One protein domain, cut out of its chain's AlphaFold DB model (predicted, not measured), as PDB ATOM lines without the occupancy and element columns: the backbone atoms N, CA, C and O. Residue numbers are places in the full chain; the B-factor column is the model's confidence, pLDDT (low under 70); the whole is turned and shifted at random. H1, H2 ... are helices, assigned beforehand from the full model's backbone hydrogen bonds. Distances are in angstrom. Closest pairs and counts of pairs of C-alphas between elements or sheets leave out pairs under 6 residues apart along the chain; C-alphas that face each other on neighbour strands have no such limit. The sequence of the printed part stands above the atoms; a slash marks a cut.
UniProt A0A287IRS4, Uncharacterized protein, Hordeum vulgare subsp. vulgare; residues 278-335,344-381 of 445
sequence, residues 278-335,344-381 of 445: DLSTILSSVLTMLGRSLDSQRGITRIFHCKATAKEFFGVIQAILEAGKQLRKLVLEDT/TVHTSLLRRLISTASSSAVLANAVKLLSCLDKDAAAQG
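This is residues 278 to 335 and 344 to 381 of the 445 residues of an uncharacterized protein of Hordeum vulgare subsp. vulgare (UniProt A0A287IRS4). One long helix, H3, runs through the middle, and five shorter helices pack on it: H1 and H5 on opposite sides along its length, H2 and H6 towards its first residues, H4 towards its last. The printed part has 96 residues with six named helices, H1 to H6 in chain order, and no named strand; its class is all helix. It is compact, with a radius of gyration of the C-alphas of 14.3 A, yet elongated, spanning 43 by 24 by 23 A.

Start with H1, residues 278 to 292, which touches H3, residues 310 to 332, at a shallow tilt of 7 degrees, opposite ways; their closest C-alphas, Val 286 and Ala 323, are 5.4 A apart. H3 is the hub, touching five helices, and has a kink of 27 degrees near residue 326. Next, H2, residues 296 to 304, touches residues 312 to 320 of H3 alone, at a steep tilt of 54 degrees; the closest C-alphas, Ser 296 and Val 316, are 5.4 A apart. H4, residues 348 to 357, touches residues 324 to 331 of H3 alone, closest at C-alphas Gly 324 and Ala 357, 5.7 A. H5, residues 360 to 371, touches H3 at a tilt of 36 degrees, only just steep, closest at C-alphas Leu 321 and Leu 363, 5.7 A. H6, residues 375 to 380, touches residues 310 to 314 of H3 alone, closest at C-alphas Lys 311 and Ala 378, 4.7 A. H1 and H5 are apart. Every O i to N i+4 pair is within hydrogen-bond range in H1, H2, H4, H5 and H6; in H3, 16 of 19 are.

Find C-alpha 278 at (35.609, 29.370, 17.780); from there H1 runs 21.0 A, and H2 follows with 12.1 A. H3 begins at C-alpha 310, (3.887, 23.728, 7.127), and runs 32.1 A. H4 measures 14.2 A, H5 16.0 A and H6 8.7 A, ending at C-alpha 380, (5.346, 22.884, -1.320).

The C-alphas farthest apart, His 346 and Gly 381, are 44.0 A apart. Residues 336 to 343 are not printed, and C-alphas 335 and 344 are 11.5 A apart across this cut, in the link from H3 to H4. The links that are printed whole are tight. Look for low confidence at residues 332 to 335, with pLDDT under 70; the mean of the printed part is 91.6.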
ATOM      1  N   ASP A 278      36.858  30.086  18.038       79.88
ATOM      2  CA  ASP A 278      35.609  29.370  17.780       79.88
ATOM      3  C   ASP A 278      34.378  30.095  18.338       79.88
ATOM      4  O   ASP A 278      33.322  30.071  17.703       79.88
ATOM      5  N   LEU A 279      34.502  30.816  19.463       88.44
ATOM      6  CA  LEU A 279      33.382  31.549  20.073       88.44
ATOM      7  C   LEU A 279      32.803  32.610  19.127       88.44
ATOM      8  O   LEU A 279      31.623  32.547  18.775       88.44
ATOM      9  N   SER A 280      33.622  33.571  18.688       89.94
ATOM     10  CA  SER A 280      33.178  34.648  17.791       89.94
ATOM     11  C   SER A 280      32.692  34.106  16.447       89.94
ATOM     12  O   SER A 280      31.676  34.573  15.927       89.94
ATOM     13  N   THR A 281      33.369  33.088  15.907       91.12
ATOM     14  CA  THR A 281      33.016  32.456  14.631       91.12
ATOM     15  C   THR A 281      31.664  31.746  14.708       91.12
ATOM     16  O   THR A 281      30.803  31.969  13.852       91.12
ATOM     17  N   ILE A 282      31.433  30.935  15.745       93.62
ATOM     18  CA  ILE A 282      30.168  30.213  15.938       93.62
ATOM     19  C   ILE A 282      29.029  31.193  16.216       93.62
ATOM     20  O   ILE A 282      27.979  31.081  15.583       93.62
ATOM     21  N   LEU A 283      29.226  32.183  17.096       94.00
ATOM     22  CA  LEU A 283      28.204  33.199  17.365       94.00
ATOM     23  C   LEU A 283      27.837  33.969  16.091       94.00
ATOM     24  O   LEU A 283      26.654  34.097  15.779       94.00
ATOM     25  N   SER A 284      28.829  34.411  15.314       93.88
ATOM     26  CA  SER A 284      28.597  35.132  14.055       93.88
ATOM     27  C   SER A 284      27.865  34.270  13.026       93.88
ATOM     28  O   SER A 284      26.926  34.742  12.384       93.88
ATOM     29  N   SER A 285      28.249  32.996  12.892       95.69
ATOM     30  CA  SER A 285      27.581  32.023  12.017       95.69
ATOM     31  C   SER A 285      26.110  31.844  12.398       95.69
ATOM     32  O   SER A 285      25.224  32.004  11.555       95.69
ATOM     33  N   VAL A 286      25.834  31.585  13.680       96.88
ATOM     34  CA  VAL A 286      24.476  31.369  14.196       96.88
ATOM     35  C   VAL A 286      23.618  32.620  14.024       96.88
ATOM     36  O   VAL A 286      22.506  32.524  13.508       96.88
ATOM     37  N   LEU A 287      24.123  33.795  14.400       95.38
ATOM     38  CA  LEU A 287      23.383  35.054  14.296       95.38
ATOM     39  C   LEU A 287      23.113  35.447  12.840       95.38
ATOM     40  O   LEU A 287      22.009  35.885  12.527       95.38
ATOM     41  N   THR A 288      24.070  35.227  11.933       95.31
ATOM     42  CA  THR A 288      23.875  35.474  10.494       95.31
ATOM     43  C   THR A 288      22.852  34.508   9.900       95.31
ATOM     44  O   THR A 288      22.019  34.911   9.089       95.31
ATOM     45  N   MET A 289      22.889  33.235  10.301       96.88
ATOM     46  CA  MET A 289      21.913  32.232   9.873       96.88
ATOM     47  C   MET A 289      20.503  32.595  10.351       96.88
ATOM     48  O   MET A 289      19.582  32.629   9.538       96.88
ATOM     49  N   LEU A 290      20.349  32.945  11.632       96.38
ATOM     50  CA  LEU A 290      19.067  33.365  12.206       96.38
ATOM     51  C   LEU A 290      18.570  34.700  11.636       96.38
ATOM     52  O   LEU A 290      17.368  34.913  11.545       96.38
ATOM     53  N   GLY A 291      19.476  35.591  11.233       93.94
ATOM     54  CA  GLY A 291      19.123  36.850  10.576       93.94
ATOM     55  C   GLY A 291      18.570  36.672   9.164       93.94
ATOM     56  O   GLY A 291      17.797  37.496   8.688       93.94
ATOM     57  N   ARG A 292      18.943  35.577   8.490       93.94
ATOM     58  CA  ARG A 292      18.437  35.208   7.158       93.94
ATOM     59  C   ARG A 292      17.229  34.274   7.211       93.94
ATOM     60  O   ARG A 292      16.616  34.025   6.172       93.94
ATOM     61  N   SER A 293      16.925  33.705   8.377       91.81
ATOM     62  CA  SER A 293      15.788  32.810   8.565       91.81
ATOM     63  C   SER A 293      14.510  33.590   8.892       91.81
ATOM     64  O   SER A 293      14.503  34.816   9.010       91.81
ATOM     65  N   LEU A 294      13.388  32.875   9.005       91.06
ATOM     66  CA  LEU A 294      12.145  33.463   9.498       91.06
ATOM     67  C   LEU A 294      12.338  33.942  10.941       91.06
ATOM     68  O   LEU A 294      12.985  33.259  11.739       91.06
ATOM     69  N   ASP A 295      11.711  35.072  11.290       94.00
ATOM     70  CA  ASP A 295      11.675  35.581  12.662       94.00
ATOM     71  C   ASP A 295      11.155  34.490  13.605       94.00
ATOM     72  O   ASP A 295       9.952  34.231  13.686       94.00
ATOM     73  N   SER A 296      12.083  33.823  14.291       93.56
ATOM     74  CA  SER A 296      11.794  32.584  15.007       93.56
ATOM     75  C   SER A 296      10.899  32.830  16.216       93.56
ATOM     76  O   SER A 296      10.071  31.984  16.531       93.56
ATOM     77  N   GLN A 297      10.978  34.008  16.844       92.00
ATOM     78  CA  GLN A 297      10.090  34.377  17.948       92.00
ATOM     79  C   GLN A 297       8.638  34.504  17.464       92.00
ATOM     80  O   GLN A 297       7.722  33.927  18.055       92.00
ATOM     81  N   ARG A 298       8.424  35.210  16.345       93.12
ATOM     82  CA  ARG A 298       7.086  35.325  15.741       93.12
ATOM     83  C   ARG A 298       6.593  33.997  15.171       93.12
ATOM     84  O   ARG A 298       5.412  33.675  15.276       93.12
ATOM     85  N   GLY A 299       7.505  33.209  14.607       94.62
ATOM     86  CA  GLY A 299       7.248  31.864  14.111       94.62
ATOM     87  C   GLY A 299       6.755  30.918  15.206       94.62
ATOM     88  O   GLY A 299       5.700  30.315  15.047       94.62
ATOM     89  N   ILE A 300       7.452  30.849  16.348       92.44
ATOM     90  CA  ILE A 300       7.035  30.053  17.518       92.44
ATOM     91  C   ILE A 300       5.631  30.462  17.975       92.44
ATOM     92  O   ILE A 300       4.780  29.602  18.197       92.44
ATOM     93  N   THR A 301       5.360  31.766  18.043       90.88
ATOM     94  CA  THR A 301       4.045  32.285  18.448       90.88
ATOM     95  C   THR A 301       2.941  31.845  17.477       90.88
ATOM     96  O   THR A 301       1.881  31.378  17.895       90.88
ATOM     97  N   ARG A 302       3.189  31.900  16.160       91.81
ATOM     98  CA  ARG A 302       2.237  31.400  15.151       91.81
ATOM     99  C   ARG A 302       2.045  29.887  15.206       91.81
ATOM    100  O   ARG A 302       0.918  29.431  15.017       91.81
ATOM    101  N   ILE A 303       3.103  29.118  15.469       92.56
ATOM    102  CA  ILE A 303       3.023  27.662  15.661       92.56
ATOM    103  C   ILE A 303       2.127  27.343  16.858       92.56
ATOM    104  O   ILE A 303       1.219  26.526  16.735       92.56
ATOM    105  N   PHE A 304       2.329  28.032  17.981       87.88
ATOM    106  CA  PHE A 304       1.525  27.847  19.186       87.88
ATOM    107  C   PHE A 304       0.036  28.127  18.959       87.88
ATOM    108  O   PHE A 304      -0.818  27.350  19.381       87.88
ATOM    109  N   HIS A 305      -0.284  29.204  18.241       86.12
ATOM    110  CA  HIS A 305      -1.665  29.518  17.872       86.12
ATOM    111  C   HIS A 305      -2.212  28.648  16.728       86.12
ATOM    112  O   HIS A 305      -3.327  28.890  16.272       86.12
ATOM    113  N   CYS A 306      -1.448  27.666  16.238       90.06
ATOM    114  CA  CYS A 306      -1.796  26.822  15.093       90.06
ATOM    115  C   CYS A 306      -2.136  27.630  13.822       90.06
ATOM    116  O   CYS A 306      -2.988  27.234  13.030       90.06
ATOM    117  N   LYS A 307      -1.470  28.777  13.626       90.81
ATOM    118  CA  LYS A 307      -1.628  29.672  12.460       90.81
ATOM    119  C   LYS A 307      -0.421  29.661  11.515       90.81
ATOM    120  O   LYS A 307      -0.432  30.371  10.514       90.81
ATOM    121  N   ALA A 308       0.623  28.895  11.832       95.06
ATOM    122  CA  ALA A 308       1.788  28.731  10.968       95.06
ATOM    123  C   ALA A 308       1.490  27.789   9.789       95.06
ATOM    124  O   ALA A 308       0.780  26.796   9.933       95.06
ATOM    125  N   THR A 309       2.084  28.071   8.627       96.25
ATOM    126  CA  THR A 309       2.087  27.123   7.493       96.25
ATOM    127  C   THR A 309       3.065  25.968   7.741       96.25
ATOM    128  O   THR A 309       3.987  26.110   8.543       96.25
ATOM    129  N   ALA A 310       2.939  24.848   7.019       96.31
ATOM    130  CA  ALA A 310       3.887  23.728   7.127       96.31
ATOM    131  C   ALA A 310       5.341  24.154   6.834       96.31
ATOM    132  O   ALA A 310       6.256  23.822   7.587       96.31
ATOM    133  N   LYS A 311       5.542  24.967   5.786       96.38
ATOM    134  CA  LYS A 311       6.841  25.564   5.438       96.38
ATOM    135  C   LYS A 311       7.416  26.397   6.581       96.38
ATOM    136  O   LYS A 311       8.603  26.302   6.886       96.38
ATOM    137  N   GLU A 312       6.580  27.232   7.190       96.94
ATOM    138  CA  GLU A 312       6.984  28.073   8.310       96.94
ATOM    139  C   GLU A 312       7.332  27.242   9.545       96.94
ATOM    140  O   GLU A 312       8.398  27.446  10.122       96.94
ATOM    141  N   PHE A 313       6.471  26.289   9.913       97.31
ATOM    142  CA  PHE A 313       6.715  25.367  11.017       97.31
ATOM    143  C   PHE A 313       8.079  24.691  10.856       97.31
ATOM    144  O   PHE A 313       8.933  24.793  11.737       97.31
ATOM    145  N   PHE A 314       8.316  24.067   9.699       96.88
ATOM    146  CA  PHE A 314       9.569  23.374   9.421       96.88
ATOM    147  C   PHE A 314      10.763  24.330   9.496       96.88
ATOM    148  O   PHE A 314      11.747  24.033  10.170       96.88
ATOM    149  N   GLY A 315      10.668  25.503   8.860       96.88
ATOM    150  CA  GLY A 315      11.743  26.493   8.833       96.88
ATOM    151  C   GLY A 315      12.130  27.018  10.218       96.88
ATOM    152  O   GLY A 315      13.317  27.121  10.521       96.88
ATOM    153  N   VAL A 316      11.151  27.305  11.079       97.69
ATOM    154  CA  VAL A 316      11.383  27.798  12.448       97.69
ATOM    155  C   VAL A 316      12.029  26.717  13.313       97.69
ATOM    156  O   VAL A 316      13.060  26.967  13.938       97.69
ATOM    157  N   ILE A 317      11.476  25.499  13.323       97.75
ATOM    158  CA  ILE A 317      12.026  24.398  14.129       97.75
ATOM    159  C   ILE A 317      13.419  23.996  13.625       97.75
ATOM    160  O   ILE A 317      14.316  23.731  14.429       97.75
ATOM    161  N   GLN A 318      13.645  24.015  12.309       97.31
ATOM    162  CA  GLN A 318      14.960  23.765  11.721       97.31
ATOM    163  C   GLN A 318      15.982  24.837  12.110       97.31
ATOM    164  O   GLN A 318      17.110  24.486  12.455       97.31
ATOM    165  N   ALA A 319      15.605  26.119  12.099       97.44
ATOM    166  CA  ALA A 319      16.487  27.209  12.518       97.44
ATOM    167  C   ALA A 319      16.906  27.065  13.990       97.44
ATOM    168  O   ALA A 319      18.090  27.191  14.306       97.44
ATOM    169  N   ILE A 320      15.964  26.722  14.878       96.94
ATOM    170  CA  ILE A 320      16.240  26.449  16.299       96.94
ATOM    171  C   ILE A 320      17.189  25.255  16.448       96.94
ATOM    172  O   ILE A 320      18.173  25.337  17.185       96.94
ATOM    173  N   LEU A 321      16.926  24.156  15.732       97.62
ATOM    174  CA  LEU A 321      17.753  22.952  15.791       97.62
ATOM    175  C   LEU A 321      19.190  23.227  15.341       97.62
ATOM    176  O   LEU A 321      20.135  22.787  15.994       97.62
ATOM    177  N   GLU A 322      19.362  23.930  14.224       97.12
ATOM    178  CA  GLU A 322      20.679  24.207  13.654       97.12
ATOM    179  C   GLU A 322      21.465  25.206  14.509       97.12
ATOM    180  O   GLU A 322      22.629  24.954  14.826       97.12
ATOM    181  N   ALA A 323      20.814  26.280  14.976       97.06
ATOM    182  CA  ALA A 323      21.413  27.216  15.926       97.06
ATOM    183  C   ALA A 323      21.874  26.489  17.194       97.06
ATOM    184  O   ALA A 323      23.035  26.595  17.587       97.06
ATOM    185  N   GLY A 324      20.992  25.694  17.804       96.38
ATOM    186  CA  GLY A 324      21.305  24.965  19.025       96.38
ATOM    187  C   GLY A 324      22.413  23.923  18.830       96.38
ATOM    188  O   GLY A 324      23.276  23.800  19.694       96.38
ATOM    189  N   LYS A 325      22.464  23.212  17.692       95.12
ATOM    190  CA  LYS A 325      23.561  22.276  17.366       95.12
ATOM    191  C   LYS A 325      24.911  22.978  17.256       95.12
ATOM    192  O   LYS A 325      25.900  22.442  17.752       95.12
ATOM    193  N   GLN A 326      24.960  24.142  16.608       94.38
ATOM    194  CA  GLN A 326      26.191  24.924  16.482       94.38
ATOM    195  C   GLN A 326      26.631  25.484  17.835       94.38
ATOM    196  O   GLN A 326      27.780  25.292  18.217       94.38
ATOM    197  N   LEU A 327      25.707  26.074  18.598       94.19
ATOM    198  CA  LEU A 327      25.970  26.571  19.951       94.19
ATOM    199  C   LEU A 327      26.431  25.460  20.899       94.19
ATOM    200  O   LEU A 327      27.310  25.687  21.723       94.19
ATOM    201  N   ARG A 328      25.909  24.235  20.750       91.06
ATOM    202  CA  ARG A 328      26.305  23.091  21.581       91.06
ATOM    203  C   ARG A 328      27.788  22.737  21.447       91.06
ATOM    204  O   ARG A 328      28.351  22.192  22.393       91.06
ATOM    205  N   LYS A 329      28.430  23.054  20.316       89.19
ATOM    206  CA  LYS A 329      29.878  22.848  20.130       89.19
ATOM    207  C   LYS A 329      30.694  23.620  21.173       89.19
ATOM    208  O   LYS A 329      31.660  23.081  21.679       89.19
ATOM    209  N   LEU A 330      30.217  24.802  21.577       86.19
ATOM    210  CA  LEU A 330      30.836  25.642  22.610       86.19
ATOM    211  C   LEU A 330      30.644  25.110  24.043       86.19
ATOM    212  O   LEU A 330      31.264  25.623  24.969       86.19
ATOM    213  N   VAL A 331      29.742  24.139  24.244       78.31
ATOM    214  CA  VAL A 331      29.373  23.601  25.569       78.31
ATOM    215  C   VAL A 331      29.894  22.174  25.776       78.31
ATOM    216  O   VAL A 331      30.202  21.796  26.901       78.31
ATOM    217  N   LEU A 332      30.009  21.365  24.716       64.06
ATOM    218  CA  LEU A 332      30.468  19.967  24.806       64.06
ATOM    219  C   LEU A 332      31.961  19.827  25.135       64.06
ATOM    220  O   LEU A 332      32.361  18.800  25.681       64.06
ATOM    221  N   GLU A 333      32.757  20.861  24.875       52.66
ATOM    222  CA  GLU A 333      34.181  20.909  25.233       52.66
ATOM    223  C   GLU A 333      34.416  21.017  26.756       52.66
ATOM    224  O   GLU A 333      35.526  20.784  27.223       52.66
ATOM    225  N   ASP A 334      33.369  21.269  27.558       49.22
ATOM    226  CA  ASP A 334      33.462  21.380  29.024       49.22
ATOM    227  C   ASP A 334      33.207  20.057  29.782       49.22
ATOM    228  O   ASP A 334      33.435  19.989  30.993       49.22
ATOM    229  N   THR A 335      32.709  19.002  29.118       48.47
ATOM    230  CA  THR A 335      32.306  17.735  29.774       48.47
ATOM    231  C   THR A 335      33.403  16.672  29.881       48.47
ATOM    232  O   THR A 335      33.248  15.726  30.653       48.47
ATOM    233  N   THR A 344      35.802  26.993  26.570       74.62
ATOM    234  CA  THR A 344      35.621  27.829  25.363       74.62
ATOM    235  C   THR A 344      34.741  29.052  25.626       74.62
ATOM    236  O   THR A 344      34.898  30.088  24.987       74.62
ATOM    237  N   VAL A 345      33.838  28.949  26.607       85.88
ATOM    238  CA  VAL A 345      33.042  30.066  27.129       85.88
ATOM    239  C   VAL A 345      33.365  30.223  28.606       85.88
ATOM    240  O   VAL A 345      33.235  29.263  29.363       85.88
ATOM    241  N   HIS A 346      33.751  31.410  29.051       85.06
ATOM    242  CA  HIS A 346      34.166  31.711  30.416       85.06
ATOM    243  C   HIS A 346      33.054  32.387  31.217       85.06
ATOM    244  O   HIS A 346      32.728  31.909  32.312       85.06
ATOM    245  N   THR A 347      32.436  33.444  30.684       91.38
ATOM    246  CA  THR A 347      31.472  34.263  31.426       91.38
ATOM    247  C   THR A 347      30.195  33.501  31.749       91.38
ATOM    248  O   THR A 347      29.649  32.729  30.954       91.38
ATOM    249  N   SER A 348      29.686  33.726  32.962       90.94
ATOM    250  CA  SER A 348      28.479  33.062  33.460       90.94
ATOM    251  C   SER A 348      27.247  33.404  32.620       90.94
ATOM    252  O   SER A 348      26.414  32.531  32.368       90.94
ATOM    253  N   LEU A 349      27.151  34.652  32.146       95.00
ATOM    254  CA  LEU A 349      26.043  35.120  31.321       95.00
ATOM    255  C   LEU A 349      26.000  34.397  29.970       95.00
ATOM    256  O   LEU A 349      24.972  33.796  29.654       95.00
ATOM    257  N   LEU A 350      27.098  34.406  29.202       93.88
ATOM    258  CA  LEU A 350      27.147  33.735  27.898       93.88
ATOM    259  C   LEU A 350      26.947  32.235  28.046       93.88
ATOM    260  O   LEU A 350      26.115  31.662  27.347       93.88
ATOM    261  N   ARG A 351      27.615  31.606  29.019       91.69
ATOM    262  CA  ARG A 351      27.451  30.175  29.291       91.69
ATOM    263  C   ARG A 351      25.995  29.817  29.544       91.69
ATOM    264  O   ARG A 351      25.500  28.856  28.959       91.69
ATOM    265  N   ARG A 352      25.304  30.575  30.399       93.88
ATOM    266  CA  ARG A 352      23.893  30.329  30.715       93.88
ATOM    267  C   ARG A 352      23.021  30.449  29.470       93.88
ATOM    268  O   ARG A 352      22.205  29.565  29.227       93.88
ATOM    269  N   LEU A 353      23.200  31.505  28.675       95.00
ATOM    270  CA  LEU A 353      22.417  31.733  27.456       95.00
ATOM    271  C   LEU A 353      22.656  30.637  26.409       95.00
ATOM    272  O   LEU A 353      21.695  30.050  25.915       95.00
ATOM    273  N   ILE A 354      23.921  30.314  26.131       93.88
ATOM    274  CA  ILE A 354      24.317  29.274  25.173       93.88
ATOM    275  C   ILE A 354      23.784  27.915  25.634       93.88
ATOM    276  O   ILE A 354      23.099  27.251  24.864       93.88
ATOM    277  N   SER A 355      23.995  27.543  26.901       91.94
ATOM    278  CA  SER A 355      23.529  26.258  27.450       91.94
ATOM    279  C   SER A 355      22.008  26.120  27.414       91.94
ATOM    280  O   SER A 355      21.493  25.029  27.175       91.94
ATOM    281  N   THR A 356      21.281  27.221  27.626       92.69
ATOM    282  CA  THR A 356      19.813  27.238  27.534       92.69
ATOM    283  C   THR A 356      19.369  27.005  26.089       92.69
ATOM    284  O   THR A 356      18.566  26.109  25.822       92.69
ATOM    285  N   ALA A 357      19.939  27.762  25.145       93.06
ATOM    286  CA  ALA A 357      19.621  27.667  23.721       93.06
ATOM    287  C   ALA A 357      20.048  26.327  23.091       93.06
ATOM    288  O   ALA A 357      19.418  25.862  22.143       93.06
ATOM    289  N   SER A 358      21.095  25.689  23.618       94.12
ATOM    290  CA  SER A 358      21.634  24.413  23.140       94.12
ATOM    291  C   SER A 358      21.261  23.216  24.024       94.12
ATOM    292  O   SER A 358      21.929  22.178  23.962       94.12
ATOM    293  N   SER A 359      20.249  23.357  24.884       93.44
ATOM    294  CA  SER A 359      19.873  22.310  25.835       93.44
ATOM    295  C   SER A 359      19.420  21.028  25.126       93.44
ATOM    296  O   SER A 359      18.843  21.048  24.034       93.44
ATOM    297  N   SER A 360      19.671  19.878  25.758       92.12
ATOM    298  CA  SER A 360      19.290  18.571  25.210       92.12
ATOM    299  C   SER A 360      17.783  18.455  24.982       92.12
ATOM    300  O   SER A 360      17.378  17.896  23.968       92.12
ATOM    301  N   ALA A 361      16.967  19.029  25.871       91.94
ATOM    302  CA  ALA A 361      15.513  19.050  25.749       91.94
ATOM    303  C   ALA A 361      15.045  19.811  24.497       91.94
ATOM    304  O   ALA A 361      14.272  19.270  23.706       91.94
ATOM    305  N   VAL A 362      15.560  21.028  24.267       91.38
ATOM    306  CA  VAL A 362      15.220  21.834  23.078       91.38
ATOM    307  C   VAL A 362      15.610  21.095  21.798       91.38
ATOM    308  O   VAL A 362      14.799  20.970  20.881       91.38
ATOM    309  N   LEU A 363      16.826  20.544  21.751       95.50
ATOM    310  CA  LEU A 363      17.318  19.823  20.576       95.50
ATOM    311  C   LEU A 363      16.547  18.525  20.317       95.50
ATOM    312  O   LEU A 363      16.190  18.255  19.173       95.50
ATOM    313  N   ALA A 364      16.274  17.730  21.353       94.62
ATOM    314  CA  ALA A 364      15.533  16.478  21.222       94.62
ATOM    315  C   ALA A 364      14.098  16.723  20.739       94.62
ATOM    316  O   ALA A 364      13.634  16.028  19.836       94.62
ATOM    317  N   ASN A 365      13.427  17.748  21.272       94.31
ATOM    318  CA  ASN A 365      12.087  18.131  20.828       94.31
ATOM    319  C   ASN A 365      12.088  18.617  19.376       94.31
ATOM    320  O   ASN A 365      11.256  18.173  18.590       94.31
ATOM    321  N   ALA A 366      13.046  19.460  18.982       96.38
ATOM    322  CA  ALA A 366      13.149  19.921  17.599       96.38
ATOM    323  C   ALA A 366      13.432  18.766  16.619       96.38
ATOM    324  O   ALA A 366      12.811  18.696  15.561       96.38
ATOM    325  N   VAL A 367      14.307  17.817  16.985       95.94
ATOM    326  CA  VAL A 367      14.543  16.597  16.192       95.94
ATOM    327  C   VAL A 367      13.272  15.765  16.075       95.94
ATOM    328  O   VAL A 367      12.923  15.377  14.967       95.94
ATOM    329  N   LYS A 368      12.567  15.523  17.187       93.06
ATOM    330  CA  LYS A 368      11.323  14.743  17.204       93.06
ATOM    331  C   LYS A 368      10.250  15.365  16.308       93.06
ATOM    332  O   LYS A 368       9.589  14.650  15.564       93.06
ATOM    333  N   LEU A 369      10.077  16.686  16.363       93.44
ATOM    334  CA  LEU A 369       9.097  17.391  15.534       93.44
ATOM    335  C   LEU A 369       9.456  17.309  14.044       93.44
ATOM    336  O   LEU A 369       8.579  17.072  13.222       93.44
ATOM    337  N   LEU A 370      10.736  17.456  13.692       95.12
ATOM    338  CA  LEU A 370      11.185  17.393  12.298       95.12
ATOM    339  C   LEU A 370      11.235  15.967  11.739       95.12
ATOM    340  O   LEU A 370      10.997  15.790  10.552       95.12
ATOM    341  N   SER A 371      11.513  14.945  12.556       92.88
ATOM    342  CA  SER A 371      11.600  13.550  12.089       92.88
ATOM    343  C   SER A 371      10.269  12.992  11.591       92.88
ATOM    344  O   SER A 371      10.253  11.979  10.901       92.88
ATOM    345  N   CYS A 372       9.165  13.636  11.965       91.31
ATOM    346  CA  CYS A 372       7.817  13.259  11.559       91.31
ATOM    347  C   CYS A 372       7.391  13.911  10.232       91.31
ATOM    348  O   CYS A 372       6.309  13.600   9.740       91.31
ATOM    349  N   LEU A 373       8.188  14.836   9.680       93.19
ATOM    350  CA  LEU A 373       7.786  15.713   8.580       93.19
ATOM    351  C   LEU A 373       8.701  15.579   7.364       93.19
ATOM    352  O   LEU A 373       9.926  15.610   7.484       93.19
ATOM    353  N   ASP A 374       8.095  15.518   6.184       93.81
ATOM    354  CA  ASP A 374       8.798  15.604   4.914       93.81
ATOM    355  C   ASP A 374       9.098  17.069   4.564       93.81
ATOM    356  O   ASP A 374       8.227  17.947   4.573       93.81
ATOM    357  N   LYS A 375      10.371  17.338   4.266       95.19
ATOM    358  CA  LYS A 375      10.876  18.689   4.004       95.19
ATOM    359  C   LYS A 375      10.312  19.277   2.711       95.19
ATOM    360  O   LYS A 375       9.990  20.469   2.679       95.19
ATOM    361  N   ASP A 376      10.243  18.482   1.650       96.25
ATOM    362  CA  ASP A 376       9.849  18.964   0.329       96.25
ATOM    363  C   ASP A 376       8.333  19.163   0.274       96.25
ATOM    364  O   ASP A 376       7.867  20.195  -0.218       96.25
ATOM    365  N   ALA A 377       7.572  18.258   0.893       95.69
ATOM    366  CA  ALA A 377       6.137  18.410   1.091       95.69
ATOM    367  C   ALA A 377       5.814  19.661   1.925       95.69
ATOM    368  O   ALA A 377       4.975  20.472   1.526       95.69
ATOM    369  N   ALA A 378       6.538  19.899   3.029       95.88
ATOM    370  CA  ALA A 378       6.388  21.120   3.824       95.88
ATOM    371  C   ALA A 378       6.664  22.385   2.997       95.88
ATOM    372  O   ALA A 378       5.904  23.351   3.079       95.88
ATOM    373  N   ALA A 379       7.720  22.382   2.177       95.81
ATOM    374  CA  ALA A 379       8.087  23.516   1.331       95.81
ATOM    375  C   ALA A 379       7.045  23.820   0.241       95.81
ATOM    376  O   ALA A 379       6.851  24.992  -0.096       95.81
ATOM    377  N   GLN A 380       6.380  22.788  -0.283       96.56
ATOM    378  CA  GLN A 380       5.346  22.884  -1.320       96.56
ATOM    379  C   GLN A 380       3.934  23.103  -0.753       96.56
ATOM    380  O   GLN A 380       3.021  23.428  -1.508       96.56
ATOM    381  N   GLY A 381       3.745  22.954   0.562       94.75
ATOM    382  CA  GLY A 381       2.418  22.967   1.180       94.75
ATOM    383  C   GLY A 381       1.599  21.709   0.872       94.75
ATOM    384  O   GLY A 381       0.371  21.744   0.938       94.75
TER     385      GLY A 381